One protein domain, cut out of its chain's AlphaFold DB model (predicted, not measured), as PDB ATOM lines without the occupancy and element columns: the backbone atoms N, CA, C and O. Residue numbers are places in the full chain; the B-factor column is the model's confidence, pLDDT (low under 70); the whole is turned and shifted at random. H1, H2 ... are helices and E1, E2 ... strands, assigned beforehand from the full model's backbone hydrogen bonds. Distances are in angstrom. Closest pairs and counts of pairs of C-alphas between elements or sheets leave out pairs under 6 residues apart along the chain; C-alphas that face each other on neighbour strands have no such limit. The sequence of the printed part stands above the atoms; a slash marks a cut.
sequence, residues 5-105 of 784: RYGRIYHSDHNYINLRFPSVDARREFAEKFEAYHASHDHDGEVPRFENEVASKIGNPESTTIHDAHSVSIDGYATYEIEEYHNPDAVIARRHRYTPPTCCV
ATOM      1  N   ARG A   5     158.582 179.961 244.159       85.12
ATOM      2  CA  ARG A   5     157.699 180.604 245.149       85.12
ATOM      3  C   ARG A   5     156.377 179.867 245.347       85.12
ATOM      4  O   ARG A   5     155.434 180.452 245.862       85.12
ATOM      5  N   TYR A   6     156.292 178.619 244.908       86.44
ATOM      6  CA  TYR A   6     155.076 177.835 245.023       86.44
ATOM      7  C   TYR A   6     155.286 176.632 245.935       86.44
ATOM      8  O   TYR A   6     156.391 176.085 246.025       86.44
ATOM      9  N   GLY A   7     154.214 176.258 246.616       87.00
ATOM     10  CA  GLY A   7     154.132 175.066 247.443       87.00
ATOM     11  C   GLY A   7     152.793 174.383 247.235       87.00
ATOM     12  O   GLY A   7     151.859 174.987 246.700       87.00
ATOM     13  N   ARG A   8     152.714 173.123 247.636       88.19
ATOM     14  CA  ARG A   8     151.484 172.347 247.594       88.19
ATOM     15  C   ARG A   8     151.314 171.618 248.912       88.19
ATOM     16  O   ARG A   8     152.229 170.924 249.338       88.19
ATOM     17  N   ILE A   9     150.154 171.777 249.531       82.88
ATOM     18  CA  ILE A   9     149.763 170.984 250.695       82.88
ATOM     19  C   ILE A   9     148.937 169.820 250.182       82.88
ATOM     20  O   ILE A   9     147.958 170.042 249.472       82.88
ATOM     21  N   TYR A  10     149.342 168.600 250.508       82.56
ATOM     22  CA  TYR A  10     148.558 167.397 250.268       82.56
ATOM     23  C   TYR A  10     147.869 167.005 251.560       82.56
ATOM     24  O   TYR A  10     148.528 166.841 252.581       82.56
ATOM     25  N   HIS A  11     146.560 166.819 251.478       69.12
ATOM     26  CA  HIS A  11     145.736 166.342 252.587       69.12
ATOM     27  C   HIS A  11     145.354 164.866 252.445       69.12
ATOM     28  O   HIS A  11     144.933 164.220 253.393       69.12
ATOM     29  N   SER A  12     145.439 164.356 251.219       71.81
ATOM     30  CA  SER A  12     145.348 162.946 250.839       71.81
ATOM     31  C   SER A  12     145.950 162.811 249.441       71.81
ATOM     32  O   SER A  12     146.149 163.820 248.753       71.81
ATOM     33  N   ASP A  13     146.157 161.585 248.966       71.56
ATOM     34  CA  ASP A  13     146.671 161.313 247.615       71.56
ATOM     35  C   ASP A  13     145.940 162.049 246.472       71.56
ATOM     36  O   ASP A  13     146.498 162.222 245.388       71.56
ATOM     37  N   HIS A  14     144.687 162.468 246.684       71.50
ATOM     38  CA  HIS A  14     143.827 163.021 245.631       71.50
ATOM     39  C   HIS A  14     143.411 164.478 245.872       71.50
ATOM     40  O   HIS A  14     142.870 165.097 244.956       71.50
ATOM     41  N   ASN A  15     143.678 165.041 247.057       75.38
ATOM     42  CA  ASN A  15     143.300 166.412 247.397       75.38
ATOM     43  C   ASN A  15     144.511 167.221 247.842       75.38
ATOM     44  O   ASN A  15     145.182 166.896 248.823       75.38
ATOM     45  N   TYR A  16     144.757 168.303 247.108       82.00
ATOM     46  CA  TYR A  16     145.860 169.208 247.360       82.00
ATOM     47  C   TYR A  16     145.462 170.666 247.154       82.00
ATOM     48  O   TYR A  16     144.593 170.982 246.341       82.00
ATOM     49  N   ILE A  17     146.163 171.558 247.847       81.19
ATOM     50  CA  ILE A  17     145.983 173.006 247.754       81.19
ATOM     51  C   ILE A  17     147.290 173.624 247.274       81.19
ATOM     52  O   ILE A  17     148.357 173.380 247.838       81.19
ATOM     53  N   ASN A  18     147.220 174.400 246.190       86.69
ATOM     54  CA  ASN A  18     148.382 175.106 245.657       86.69
ATOM     55  C   ASN A  18     148.496 176.487 246.300       86.69
ATOM     56  O   ASN A  18     147.570 177.299 246.238       86.69
ATOM     57  N   LEU A  19     149.675 176.769 246.840       84.12
ATOM     58  CA  LEU A  19     150.003 178.014 247.514       84.12
ATOM     59  C   LEU A  19     150.998 178.830 246.699       84.12
ATOM     60  O   LEU A  19     151.951 178.299 246.113       84.12
ATOM     61  N   ARG A  20     150.803 180.149 246.712       87.50
ATOM     62  CA  ARG A  20     151.757 181.120 246.180       87.50
ATOM     63  C   ARG A  20     152.303 181.981 247.309       87.50
ATOM     64  O   ARG A  20     151.553 182.618 248.036       87.50
ATOM     65  N   PHE A  21     153.626 182.050 247.383       85.44
ATOM     66  CA  PHE A  21     154.353 182.795 248.402       85.44
ATOM     67  C   PHE A  21     154.950 184.094 247.839       85.44
ATOM     68  O   PHE A  21     155.328 184.153 246.658       85.44
ATOM     69  N   PRO A  22     155.101 185.144 248.666       86.38
ATOM     70  CA  PRO A  22     155.699 186.408 248.237       86.38
ATOM     71  C   PRO A  22     157.198 186.264 247.920       86.38
ATOM     72  O   PRO A  22     157.697 186.882 246.973       86.38
ATOM     73  N   SER A  23     157.914 185.388 248.629       89.12
ATOM     74  CA  SER A  23     159.341 185.093 248.439       89.12
ATOM     75  C   SER A  23     159.638 183.595 248.613       89.12
ATOM     76  O   SER A  23     158.782 182.826 249.046       89.12
ATOM     77  N   VAL A  24     160.843 183.159 248.225       88.00
ATOM     78  CA  VAL A  24     161.301 181.778 248.487       88.00
ATOM     79  C   VAL A  24     161.513 181.567 249.989       88.00
ATOM     80  O   VAL A  24     161.211 180.489 250.491       88.00
ATOM     81  N   ASP A  25     161.964 182.604 250.700       87.12
ATOM     82  CA  ASP A  25     162.128 182.574 252.155       87.12
ATOM     83  C   ASP A  25     160.790 182.432 252.878       87.12
ATOM     84  O   ASP A  25     160.679 181.564 253.731       87.12
ATOM     85  N   ALA A  26     159.752 183.167 252.463       82.12
ATOM     86  CA  ALA A  26     158.410 183.041 253.036       82.12
ATOM     87  C   ALA A  26     157.830 181.633 252.842       82.12
ATOM     88  O   ALA A  26     157.149 181.106 253.715       82.12
ATOM     89  N   ARG A  27     158.130 180.992 251.705       90.94
ATOM     90  CA  ARG A  27     157.765 179.591 251.477       90.94
ATOM     91  C   ARG A  27     158.499 178.646 252.424       90.94
ATOM     92  O   ARG A  27     157.885 177.727 252.946       90.94
ATOM     93  N   ARG A  28     159.810 178.834 252.596       87.38
ATOM     94  CA  ARG A  28     160.625 178.008 253.496       87.38
ATOM     95  C   ARG A  28     160.165 178.163 254.945       87.38
ATOM     96  O   ARG A  28     159.960 177.159 255.605       87.38
ATOM     97  N   GLU A  29     159.928 179.396 255.386       85.38
ATOM     98  CA  GLU A  29     159.395 179.694 256.716       85.38
ATOM     99  C   GLU A  29     158.028 179.030 256.935       85.38
ATOM    100  O   GLU A  29     157.787 178.439 257.983       85.38
ATOM    101  N   PHE A  30     157.141 179.081 255.937       84.88
ATOM    102  CA  PHE A  30     155.862 178.378 256.005       84.88
ATOM    103  C   PHE A  30     156.046 176.861 256.089       84.88
ATOM    104  O   PHE A  30     155.395 176.236 256.911       84.88
ATOM    105  N   ALA A  31     156.929 176.273 255.276       84.94
ATOM    106  CA  ALA A  31     157.201 174.836 255.297       84.94
ATOM    107  C   ALA A  31     157.716 174.374 256.667       84.94
ATOM    108  O   ALA A  31     157.200 173.408 257.213       84.94
ATOM    109  N   GLU A  32     158.667 175.106 257.254       83.94
ATOM    110  CA  GLU A  32     159.201 174.825 258.593       83.94
ATOM    111  C   GLU A  32     158.103 174.913 259.664       83.94
ATOM    112  O   GLU A  32     157.987 174.027 260.510       83.94
ATOM    113  N   LYS A  33     157.250 175.947 259.606       79.31
ATOM    114  CA  LYS A  33     156.104 176.099 260.519       79.31
ATOM    115  C   LYS A  33     155.065 174.994 260.339       79.31
ATOM    116  O   LYS A  33     154.549 174.485 261.329       79.31
ATOM    117  N   PHE A  34     154.777 174.622 259.097       82.00
ATOM    118  CA  PHE A  34     153.840 173.563 258.738       82.00
ATOM    119  C   PHE A  34     154.323 172.200 259.241       82.00
ATOM    120  O   PHE A  34     153.579 171.489 259.907       82.00
ATOM    121  N   GLU A  35     155.584 171.851 258.983       81.94
ATOM    122  CA  GLU A  35     156.184 170.597 259.443       81.94
ATOM    123  C   GLU A  35     156.252 170.532 260.974       81.94
ATOM    124  O   GLU A  35     155.874 169.517 261.550       81.94
ATOM    125  N   ALA A  36     156.657 171.616 261.648       74.62
ATOM    126  CA  ALA A  36     156.681 171.672 263.113       74.62
ATOM    127  C   ALA A  36     155.277 171.535 263.729       74.62
ATOM    128  O   ALA A  36     155.095 170.847 264.737       74.62
ATOM    129  N   TYR A  37     154.273 172.161 263.112       77.69
ATOM    130  CA  TYR A  37     152.883 172.040 263.533       77.69
ATOM    131  C   TYR A  37     152.377 170.602 263.362       77.69
ATOM    132  O   TYR A  37     151.958 169.975 264.329       77.69
ATOM    133  N   HIS A  38     152.503 170.014 262.173       73.69
ATOM    134  CA  HIS A  38     152.019 168.653 261.945       73.69
ATOM    135  C   HIS A  38     152.829 167.584 262.696       73.69
ATOM    136  O   HIS A  38     152.257 166.563 263.059       73.69
ATOM    137  N   ALA A  39     154.107 167.816 263.006       75.19
ATOM    138  CA  ALA A  39     154.898 166.923 263.857       75.19
ATOM    139  C   ALA A  39     154.470 166.945 265.336       75.19
ATOM    140  O   ALA A  39     154.723 165.979 266.052       75.19
ATOM    141  N   SER A  40     153.844 168.033 265.796       64.94
ATOM    142  CA  SER A  40     153.364 168.185 267.180       64.94
ATOM    143  C   SER A  40     151.897 167.797 267.374       64.94
ATOM    144  O   SER A  40     151.433 167.746 268.509       64.94
ATOM    145  N   HIS A  41     151.168 167.506 266.295       61.47
ATOM    146  CA  HIS A  41     149.756 167.133 266.350       61.47
ATOM    147  C   HIS A  41     149.589 165.652 266.007       61.47
ATOM    148  O   HIS A  41     150.161 165.161 265.037       61.47
ATOM    149  N   ASP A  42     148.782 164.933 266.786       63.44
ATOM    150  CA  ASP A  42     148.338 163.582 266.429       63.44
ATOM    151  C   ASP A  42     147.473 163.675 265.159       63.44
ATOM    152  O   ASP A  42     146.648 164.586 265.062       63.44
ATOM    153  N   HIS A  43     147.586 162.751 264.207       64.88
ATOM    154  CA  HIS A  43     146.772 162.742 262.982       64.88
ATOM    155  C   HIS A  43     146.018 161.424 262.884       64.88
ATOM    156  O   HIS A  43     146.618 160.356 262.809       64.88
ATOM    157  N   ASP A  44     144.689 161.494 262.817       52.94
ATOM    158  CA  ASP A  44     143.836 160.322 262.610       52.94
ATOM    159  C   ASP A  44     143.802 159.980 261.093       52.94
ATOM    160  O   ASP A  44     142.739 159.950 260.477       52.94
ATOM    161  N   GLY A  45     144.964 159.821 260.440       66.88
ATOM    162  CA  GLY A  45     145.071 159.628 258.984       66.88
ATOM    163  C   GLY A  45     146.457 159.914 258.392       66.88
ATOM    164  O   GLY A  45     147.451 159.980 259.112       66.88
ATOM    165  N   GLU A  46     146.536 160.071 257.064       66.06
ATOM    166  CA  GLU A  46     147.767 160.553 256.424       66.06
ATOM    167  C   GLU A  46     148.053 161.982 256.878       66.06
ATOM    168  O   GLU A  46     147.236 162.883 256.690       66.06
ATOM    169  N   VAL A  47     149.227 162.175 257.480       72.19
ATOM    170  CA  VAL A  47     149.694 163.489 257.914       72.19
ATOM    171  C   VAL A  47     149.747 164.412 256.696       72.19
ATOM    172  O   VAL A  47     150.394 164.053 255.702       72.19
ATOM    173  N   PRO A  48     149.107 165.593 256.752       80.31
ATOM    174  CA  PRO A  48     149.241 166.577 255.698       80.31
ATOM    175  C   PRO A  48     150.713 166.849 255.415       80.31
ATOM    176  O   PRO A  48     151.506 167.052 256.333       80.31
ATOM    177  N   ARG A  49     151.098 166.826 254.138       85.50
ATOM    178  CA  ARG A  49     152.491 167.046 253.732       85.50
ATOM    179  C   ARG A  49     152.609 168.269 252.847       85.50
ATOM    180  O   ARG A  49     151.835 168.452 251.905       85.50
ATOM    181  N   PHE A  50     153.612 169.086 253.131       88.00
ATOM    182  CA  PHE A  50     153.969 170.216 252.295       88.00
ATOM    183  C   PHE A  50     155.052 169.796 251.301       88.00
ATOM    184  O   PHE A  50     156.128 169.345 251.681       88.00
ATOM    185  N   GLU A  51     154.790 169.969 250.008       90.19
ATOM    186  CA  GLU A  51     155.777 169.734 248.962       90.19
ATOM    187  C   GLU A  51     156.158 171.037 248.261       90.19
ATOM    188  O   GLU A  51     155.334 171.870 247.866       90.19
ATOM    189  N   ASN A  52     157.464 171.186 248.053       88.81
ATOM    190  CA  ASN A  52     158.027 172.261 247.261       88.81
ATOM    191  C   ASN A  52     157.709 172.039 245.783       88.81
ATOM    192  O   ASN A  52     158.271 171.140 245.158       88.81
ATOM    193  N   GLU A  53     156.890 172.916 245.205       85.19
ATOM    194  CA  GLU A  53     156.487 172.789 243.809       85.19
ATOM    195  C   GLU A  53     157.110 173.841 242.889       85.19
ATOM    196  O   GLU A  53     157.357 174.994 243.256       85.19
ATOM    197  N   VAL A  54     157.380 173.421 241.653       83.44
ATOM    198  CA  VAL A  54     157.798 174.322 240.572       83.44
ATOM    199  C   VAL A  54     156.577 174.766 239.784       83.44
ATOM    200  O   VAL A  54     155.669 173.981 239.530       83.44
ATOM    201  N   ALA A  55     156.589 176.017 239.317       78.56
ATOM    202  CA  ALA A  55     155.462 176.621 238.597       78.56
ATOM    203  C   ALA A  55     154.902 175.753 237.446       78.56
ATOM    204  O   ALA A  55     153.710 175.788 237.173       78.56
ATOM    205  N   SER A  56     155.744 174.946 236.788       79.69
ATOM    206  CA  SER A  56     155.337 174.051 235.698       79.69
ATOM    207  C   SER A  56     154.443 172.880 236.127       79.69
ATOM    208  O   SER A  56     153.760 172.317 235.280       79.69
ATOM    209  N   LYS A  57     154.450 172.491 237.407       79.19
ATOM    210  CA  LYS A  57     153.673 171.362 237.952       79.19
ATOM    211  C   LYS A  57     152.311 171.770 238.539       79.19
ATOM    212  O   LYS A  57     151.504 170.907 238.876       79.19
ATOM    213  N   ILE A  58     152.029 173.069 238.640       74.19
ATOM    214  CA  ILE A  58     150.767 173.608 239.192       74.19
ATOM    215  C   ILE A  58     149.662 173.715 238.117       74.19
ATOM    216  O   ILE A  58     148.522 174.078 238.404       74.19
ATOM    217  N   GLY A  59     149.956 173.291 236.884       72.50
ATOM    218  CA  GLY A  59     149.060 173.459 235.740       72.50
ATOM    219  C   GLY A  59     149.051 174.909 235.256       72.50
ATOM    220  O   GLY A  59     149.934 175.686 235.618       72.50
ATOM    221  N   ASN A  60     148.078 175.279 234.416       71.00
ATOM    222  CA  ASN A  60     147.888 176.685 234.065       71.00
ATOM    223  C   ASN A  60     147.494 177.440 235.353       71.00
ATOM    224  O   ASN A  60     146.429 177.152 235.900       71.00
ATOM    225  N   PRO A  61     148.311 178.392 235.848       62.44
ATOM    226  CA  PRO A  61     148.017 179.130 237.076       62.44
ATOM    227  C   PRO A  61     146.666 179.853 237.040       62.44
ATOM    228  O   PRO A  61     146.122 180.175 238.085       62.44
ATOM    229  N   GLU A  62     146.143 180.119 235.841       58.47
ATOM    230  CA  GLU A  62     144.845 180.761 235.631       58.47
ATOM    231  C   GLU A  62     143.658 179.787 235.719       58.47
ATOM    232  O   GLU A  62     142.534 180.228 235.935       58.47
ATOM    233  N   SER A  63     143.875 178.475 235.553       53.22
ATOM    234  CA  SER A  63     142.816 177.456 235.670       53.22
ATOM    235  C   SER A  63     142.772 176.774 237.034       53.22
ATOM    236  O   SER A  63     141.771 176.149 237.373       53.22
ATOM    237  N   THR A  64     143.869 176.835 237.786       64.19
ATOM    238  CA  THR A  64     143.985 176.216 239.105       64.19
ATOM    239  C   THR A  64     143.778 177.285 240.168       64.19
ATOM    240  O   THR A  64     144.425 178.326 240.115       64.19
ATOM    241  N   THR A  65     142.911 177.043 241.151       72.50
ATOM    242  CA  THR A  65     142.751 177.965 242.281       72.50
ATOM    243  C   THR A  65     144.075 178.040 243.045       72.50
ATOM    244  O   THR A  65     144.547 177.045 243.598       72.50
ATOM    245  N   ILE A  66     144.723 179.204 243.000       74.69
ATOM    246  CA  ILE A  66     145.956 179.495 243.734       74.69
ATOM    247  C   ILE A  66     145.580 180.401 244.892       74.69
ATOM    248  O   ILE A  66     145.062 181.496 244.675       74.69
ATOM    249  N   HIS A  67     145.893 179.961 246.104       77.88
ATOM    250  CA  HIS A  67     145.634 180.741 247.302       77.88
ATOM    251  C   HIS A  67     146.884 181.531 247.700       77.88
ATOM    252  O   HIS A  67     148.022 181.094 247.476       77.88
ATOM    253  N   ASP A  68     146.668 182.713 248.279       76.44
ATOM    254  CA  ASP A  68     147.739 183.435 248.957       76.44
ATOM    255  C   ASP A  68     148.085 182.656 250.225       76.44
ATOM    256  O   ASP A  68     147.185 182.294 250.983       76.44
ATOM    257  N   ALA A  69     149.370 182.401 250.465       73.00
ATOM    258  CA  ALA A  69     149.816 181.726 251.677       73.00
ATOM    259  C   ALA A  69     149.320 182.428 252.953       73.00
ATOM    260  O   ALA A  69     149.089 181.768 253.953       73.00
ATOM    261  N   HIS A  70     149.101 183.747 252.912       71.00
ATOM    262  CA  HIS A  70     148.529 184.488 254.042       71.00
ATOM    263  C   HIS A  70     147.020 184.283 254.230       71.00
ATOM    264  O   HIS A  70     146.503 184.546 255.310       71.00
ATOM    265  N   SER A  71     146.309 183.846 253.190       71.38
ATOM    266  CA  SER A  71     144.870 183.546 253.252       71.38
ATOM    267  C   SER A  71     144.568 182.106 253.664       71.38
ATOM    268  O   SER A  71     143.400 181.746 253.793       71.38
ATOM    269  N   VAL A  72     145.609 181.291 253.828       60.59
ATOM    270  CA  VAL A  72     145.524 179.870 254.150       60.59
ATOM    271  C   VAL A  72     146.147 179.651 255.523       60.59
ATOM    272  O   VAL A  72     147.235 180.145 255.811       60.59
ATOM    273  N   SER A  73     145.428 178.941 256.383       72.19
ATOM    274  CA  SER A  73     145.908 178.515 257.696       72.19
ATOM    275  C   SER A  73     147.097 177.554 257.576       72.19
ATOM    276  O   SER A  73     147.396 177.027 256.501       72.19
ATOM    277  N   ILE A  74     147.774 177.290 258.698       64.44
ATOM    278  CA  ILE A  74     148.804 176.241 258.762       64.44
ATOM    279  C   ILE A  74     148.209 174.884 258.357       64.44
ATOM    280  O   ILE A  74     148.885 174.087 257.727       64.44
ATOM    281  N   ASP A  75     146.910 174.696 258.547       62.06
ATOM    282  CA  ASP A  75     146.185 173.469 258.219       62.06
ATOM    283  C   ASP A  75     145.892 173.342 256.730       62.06
ATOM    284  O   ASP A  75     145.173 172.447 256.312       62.06
ATOM    285  N   GLY A  76     146.389 174.266 255.910       64.50
ATOM    286  CA  GLY A  76     146.223 174.256 254.469       64.50
ATOM    287  C   GLY A  76     144.854 174.691 253.969       64.50
ATOM    288  O   GLY A  76     144.673 174.682 252.759       64.50
ATOM    289  N   TYR A  77     143.940 175.128 254.838       64.88
ATOM    290  CA  TYR A  77     142.600 175.603 254.467       64.88
ATOM    291  C   TYR A  77     142.471 177.121 254.577       64.88
ATOM    292  O   TYR A  77     143.020 177.732 255.498       64.88
ATOM    293  N   ALA A  78     141.722 177.745 253.670       64.38
ATOM    294  CA  ALA A  78     141.341 179.143 253.826       64.38
ATOM    295  C   ALA A  78     140.302 179.311 254.947       64.38
ATOM    296  O   ALA A  78     139.506 178.411 255.204       64.38
ATOM    297  N   THR A  79     140.266 180.479 255.596       56.06
ATOM    298  CA  THR A  79     139.354 180.746 256.729       56.06
ATOM    299  C   THR A  79     137.890 180.449 256.393       56.06
ATOM    300  O   THR A  79     137.193 179.824 257.183       56.06
ATOM    301  N   TYR A  80     137.441 180.809 255.185       60.84
ATOM    302  CA  TYR A  80     136.075 180.524 254.739       60.84
ATOM    303  C   TYR A  80     135.822 179.028 254.494       60.84
ATOM    304  O   TYR A  80     134.696 178.577 254.659       60.84
ATOM    305  N   GLU A  81     136.842 178.253 254.102       60.00
ATOM    306  CA  GLU A  81     136.705 176.803 253.927       60.00
ATOM    307  C   GLU A  81     136.521 176.145 255.291       60.00
ATOM    308  O   GLU A  81     135.620 175.329 255.444       60.00
ATOM    309  N   ILE A  82     137.304 176.557 256.295       58.50
ATOM    310  CA  ILE A  82     137.152 176.115 257.689       58.50
ATOM    311  C   ILE A  82     135.733 176.427 258.192       58.50
ATOM    312  O   ILE A  82     135.045 175.536 258.689       58.50
ATOM    313  N   GLU A  83     135.254 177.659 257.991       57.09
ATOM    314  CA  GLU A  83     133.889 178.068 258.353       57.09
ATOM    315  C   GLU A  83     132.806 177.239 257.638       57.09
ATOM    316  O   GLU A  83     131.837 176.814 258.271       57.09
ATOM    317  N   GLU A  84     132.959 176.966 256.335       61.84
ATOM    318  CA  GLU A  84     132.023 176.112 255.594       61.84
ATOM    319  C   GLU A  84     132.076 174.657 256.081       61.84
ATOM    320  O   GLU A  84     131.033 174.027 256.206       61.84
ATOM    321  N   TYR A  85     133.244 174.107 256.416       60.47
ATOM    322  CA  TYR A  85     133.352 172.729 256.912       60.47
ATOM    323  C   TYR A  85     132.686 172.528 258.274       60.47
ATOM    324  O   TYR A  85     132.060 171.490 258.501       60.47
ATOM    325  N   HIS A  86     132.786 173.511 259.169       54.28
ATOM    326  CA  HIS A  86     132.109 173.458 260.465       54.28
ATOM    327  C   HIS A  86     130.603 173.719 260.369       54.28
ATOM    328  O   HIS A  86     129.882 173.482 261.338       54.28
ATOM    329  N   ASN A  87     130.107 174.142 259.204       58.41
ATOM    330  CA  ASN A  87     128.683 174.223 258.940       58.41
ATOM    331  C   ASN A  87     128.155 172.855 258.449       58.41
ATOM    332  O   ASN A  87     128.402 172.474 257.300       58.41
ATOM    333  N   PRO A  88     127.361 172.117 259.252       51.78
ATOM    334  CA  PRO A  88     126.811 170.818 258.851       51.78
ATOM    335  C   PRO A  88     125.892 170.901 257.618       51.78
ATOM    336  O   PRO A  88     125.623 169.885 256.969       51.78
ATOM    337  N   ASP A  89     125.432 172.103 257.257       56.00
ATOM    338  CA  ASP A  89     124.619 172.355 256.072       56.00
ATOM    339  C   ASP A  89     125.408 172.779 254.828       56.00
ATOM    340  O   ASP A  89     124.808 172.931 253.757       56.00
ATOM    341  N   ALA A  90     126.731 172.923 254.919       63.09
ATOM    342  CA  ALA A  90     127.538 173.377 253.799       63.09
ATOM    343  C   ALA A  90     127.491 172.429 252.600       63.09
ATOM    344  O   ALA A  90     127.545 171.195 252.695       63.09
ATOM    345  N   VAL A  91     127.437 173.043 251.420       58.41
ATOM    346  CA  VAL A  91     127.386 172.340 250.137       58.41
ATOM    347  C   VAL A  91     128.661 171.523 249.928       58.41
ATOM    348  O   VAL A  91     128.584 170.411 249.405       58.41
ATOM    349  N   ILE A  92     129.811 172.032 250.381       55.53
ATOM    350  CA  ILE A  92     131.123 171.387 250.235       55.53
ATOM    351  C   ILE A  92     131.173 170.031 250.955       55.53
ATOM    352  O   ILE A  92     131.527 169.027 250.326       55.53
ATOM    353  N   ALA A  93     130.719 169.964 252.212       54.88
ATOM    354  CA  ALA A  93     130.682 168.727 252.996       54.88
ATOM    355  C   ALA A  93     129.816 167.639 252.330       54.88
ATOM    356  O   ALA A  93     130.178 166.460 252.303       54.88
ATOM    357  N   ARG A  94     128.692 168.028 251.707       60.12
ATOM    358  CA  ARG A  94     127.780 167.090 251.026       60.12
ATOM    359  C   ARG A  94     128.304 166.607 249.672       60.12
ATOM    360  O   ARG A  94     127.996 165.485 249.267       60.12
ATOM    361  N   ARG A  95     129.048 167.443 248.937       54.19
ATOM    362  CA  ARG A  95     129.397 167.178 247.528       54.19
ATOM    363  C   ARG A  95     130.668 166.355 247.350       54.19
ATOM    364  O   ARG A  95     130.739 165.586 246.395       54.19
ATOM    365  N   HIS A  96     131.645 166.495 248.245       54.84
ATOM    366  CA  HIS A  96     132.990 165.962 248.004       54.84
ATOM    367  C   HIS A  96     133.331 164.666 248.752       54.84
ATOM    368  O   HIS A  96     134.399 164.120 248.495       54.84
ATOM    369  N   ARG A  97     132.447 164.136 249.625       53.69
ATOM    370  CA  ARG A  97     132.722 162.963 250.505       53.69
ATOM    371  C   ARG A  97     134.103 163.026 251.176       53.69
ATOM    372  O   ARG A  97     134.709 162.005 251.484       53.69
ATOM    373  N   TYR A  98     134.603 164.237 251.344       45.78
ATOM    374  CA  TYR A  98     135.955 164.517 251.748       45.78
ATOM    375  C   TYR A  98     135.889 164.983 253.189       45.78
ATOM    376  O   TYR A  98     135.203 165.956 253.494       45.78
ATOM    377  N   THR A  99     136.540 164.233 254.066       52.16
ATOM    378  CA  THR A  99     136.762 164.603 255.458       52.16
ATOM    379  C   THR A  99     138.162 165.205 255.503       52.16
ATOM    380  O   THR A  99     139.124 164.468 255.283       52.16
ATOM    381  N   PRO A 100     138.304 166.529 255.700       48.41
ATOM    382  CA  PRO A 100     139.583 167.117 256.070       48.41
ATOM    383  C   PRO A 100     140.232 166.320 257.206       48.41
ATOM    384  O   PRO A 100     139.496 165.766 258.030       48.41
ATOM    385  N   PRO A 101     141.568 166.302 257.305       49.12
ATOM    386  CA  PRO A 101     142.253 165.887 258.520       49.12
ATOM    387  C   PRO A 101     141.675 166.692 259.693       49.12
ATOM    388  O   PRO A 101     141.891 167.894 259.822       49.12
ATOM    389  N   THR A 102     140.866 166.043 260.529       51.28
ATOM    390  CA  THR A 102     140.106 166.629 261.652       51.28
ATOM    391  C   THR A 102     140.993 167.029 262.833       51.28
ATOM    392  O   THR A 102     140.520 167.283 263.938       51.28
ATOM    393  N   CYS A 103     142.302 167.030 262.619       52.84
ATOM    394  CA  CYS A 103     143.332 167.118 263.632       52.84
ATOM    395  C   CYS A 103     143.704 168.546 264.023       52.84
ATOM    396  O   CYS A 103     144.280 168.709 265.095       52.84
ATOM    397  N   CYS A 104     143.378 169.542 263.193       50.97
ATOM    398  CA  CYS A 104     143.982 170.867 263.318       50.97
ATOM    399  C   CYS A 104     143.057 172.002 263.777       50.97
ATOM    400  O   CYS A 104     143.530 173.048 264.214       50.97
ATOM    401  N   VAL A 105     141.738 171.801 263.733       55.69
ATOM    402  CA  VAL A 105     140.773 172.792 264.226       55.69
ATOM    403  C   VAL A 105     140.107 172.242 265.474       55.69
ATOM    404  O   VAL A 105     139.590 171.119 265.463       55.69
TER     405      VAL A 105
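Overview. This is residues 5 to 105 of the 784 residues of an uncharacterized protein of Candidatus Poribacteria bacterium (UniProt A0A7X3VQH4). A strongly twisted sheet of four strands has one long helix, H1, packed over one of its faces and running along the strands, while two short helices, H2 and H3, make a corner off to one side of this sheet and helix. Residues 54 to 65, a long loop, run from one edge strand, E3, to the other, E4. The printed part has 101 residues with three named helices and four named strands, in the order E1, E2, H1, E3, E4, H2, H3, and its class is mixed, helices and strands. The sheet's order is E3, E1, E2, E4, and it is mixed. The whole is compact, with a radius of gyration of the C-alphas of 13.5 A and spans of 38 by 34 by 23 A.

Arrangement. Start in the sheet with E1, residues 6 to 12, and E2, residues 15 to 20, an antiparallel hairpin; look for N 9 and O 17 within hydrogen-bond range at 2.9 A. On the other side of E1 find E3, residues 49 to 53, antiparallel to it, with N 51 and O 8 at 2.8 A. Beside E2 is the edge strand E4, residues 66 to 68, parallel to it at 54 degrees, with N 20 and O 67 at 3.0 A. The sheet is only just strongly twisted, its C-alphas lying up to 4.0 A off the best plane. H1, residues 24 to 40, is on the sheet at a height of 9.6 A, over E3 and E1; on the local plane it stands at 11 degrees to E3. Its closest C-alphas to E3 are those of Ala 31 and Phe 50, 6.4 A apart. This gives two layers, a sheet with a helix on one face. E2, H1 and E3 form a split strand-helix-strand unit, two strands running the same way with E1 between them, and its crossover is right-handed. H2, residues 79 to 86, and H3, residues 91 to 96, are not on the sheet; they touch only at the corner, about perpendicular at 82 degrees, the closest C-alphas being those of Tyr 85 and Ala 93, 6.2 A apart. In H1, H2 and H3 every O i to N i+4 pair is within hydrogen-bond range.

Along the chain. Find C-alpha 6 at (155.076, 177.835, 245.023); from there E1 runs 18.7 A. E2 covers 17.0 A, E3 12.1 A and E4 6.8 A. H1 starts at C-alpha 24, (161.301, 181.778, 248.487), and runs 24.4 A. H2 covers 10.9 A; H3 covers 8.8 A and ends at C-alpha 96, (132.990, 165.962, 248.004).

Size, cuts and confidence. The C-alphas of Asp 25 and Asp 89 are the two farthest apart, 39.1 A. The printed part has no cut, and the link from E3 to E4 is long. The mean pLDDT of the printed part is 70.8; look for values under 70 in 45 residues, among them 40 to 46 and 74 to 105.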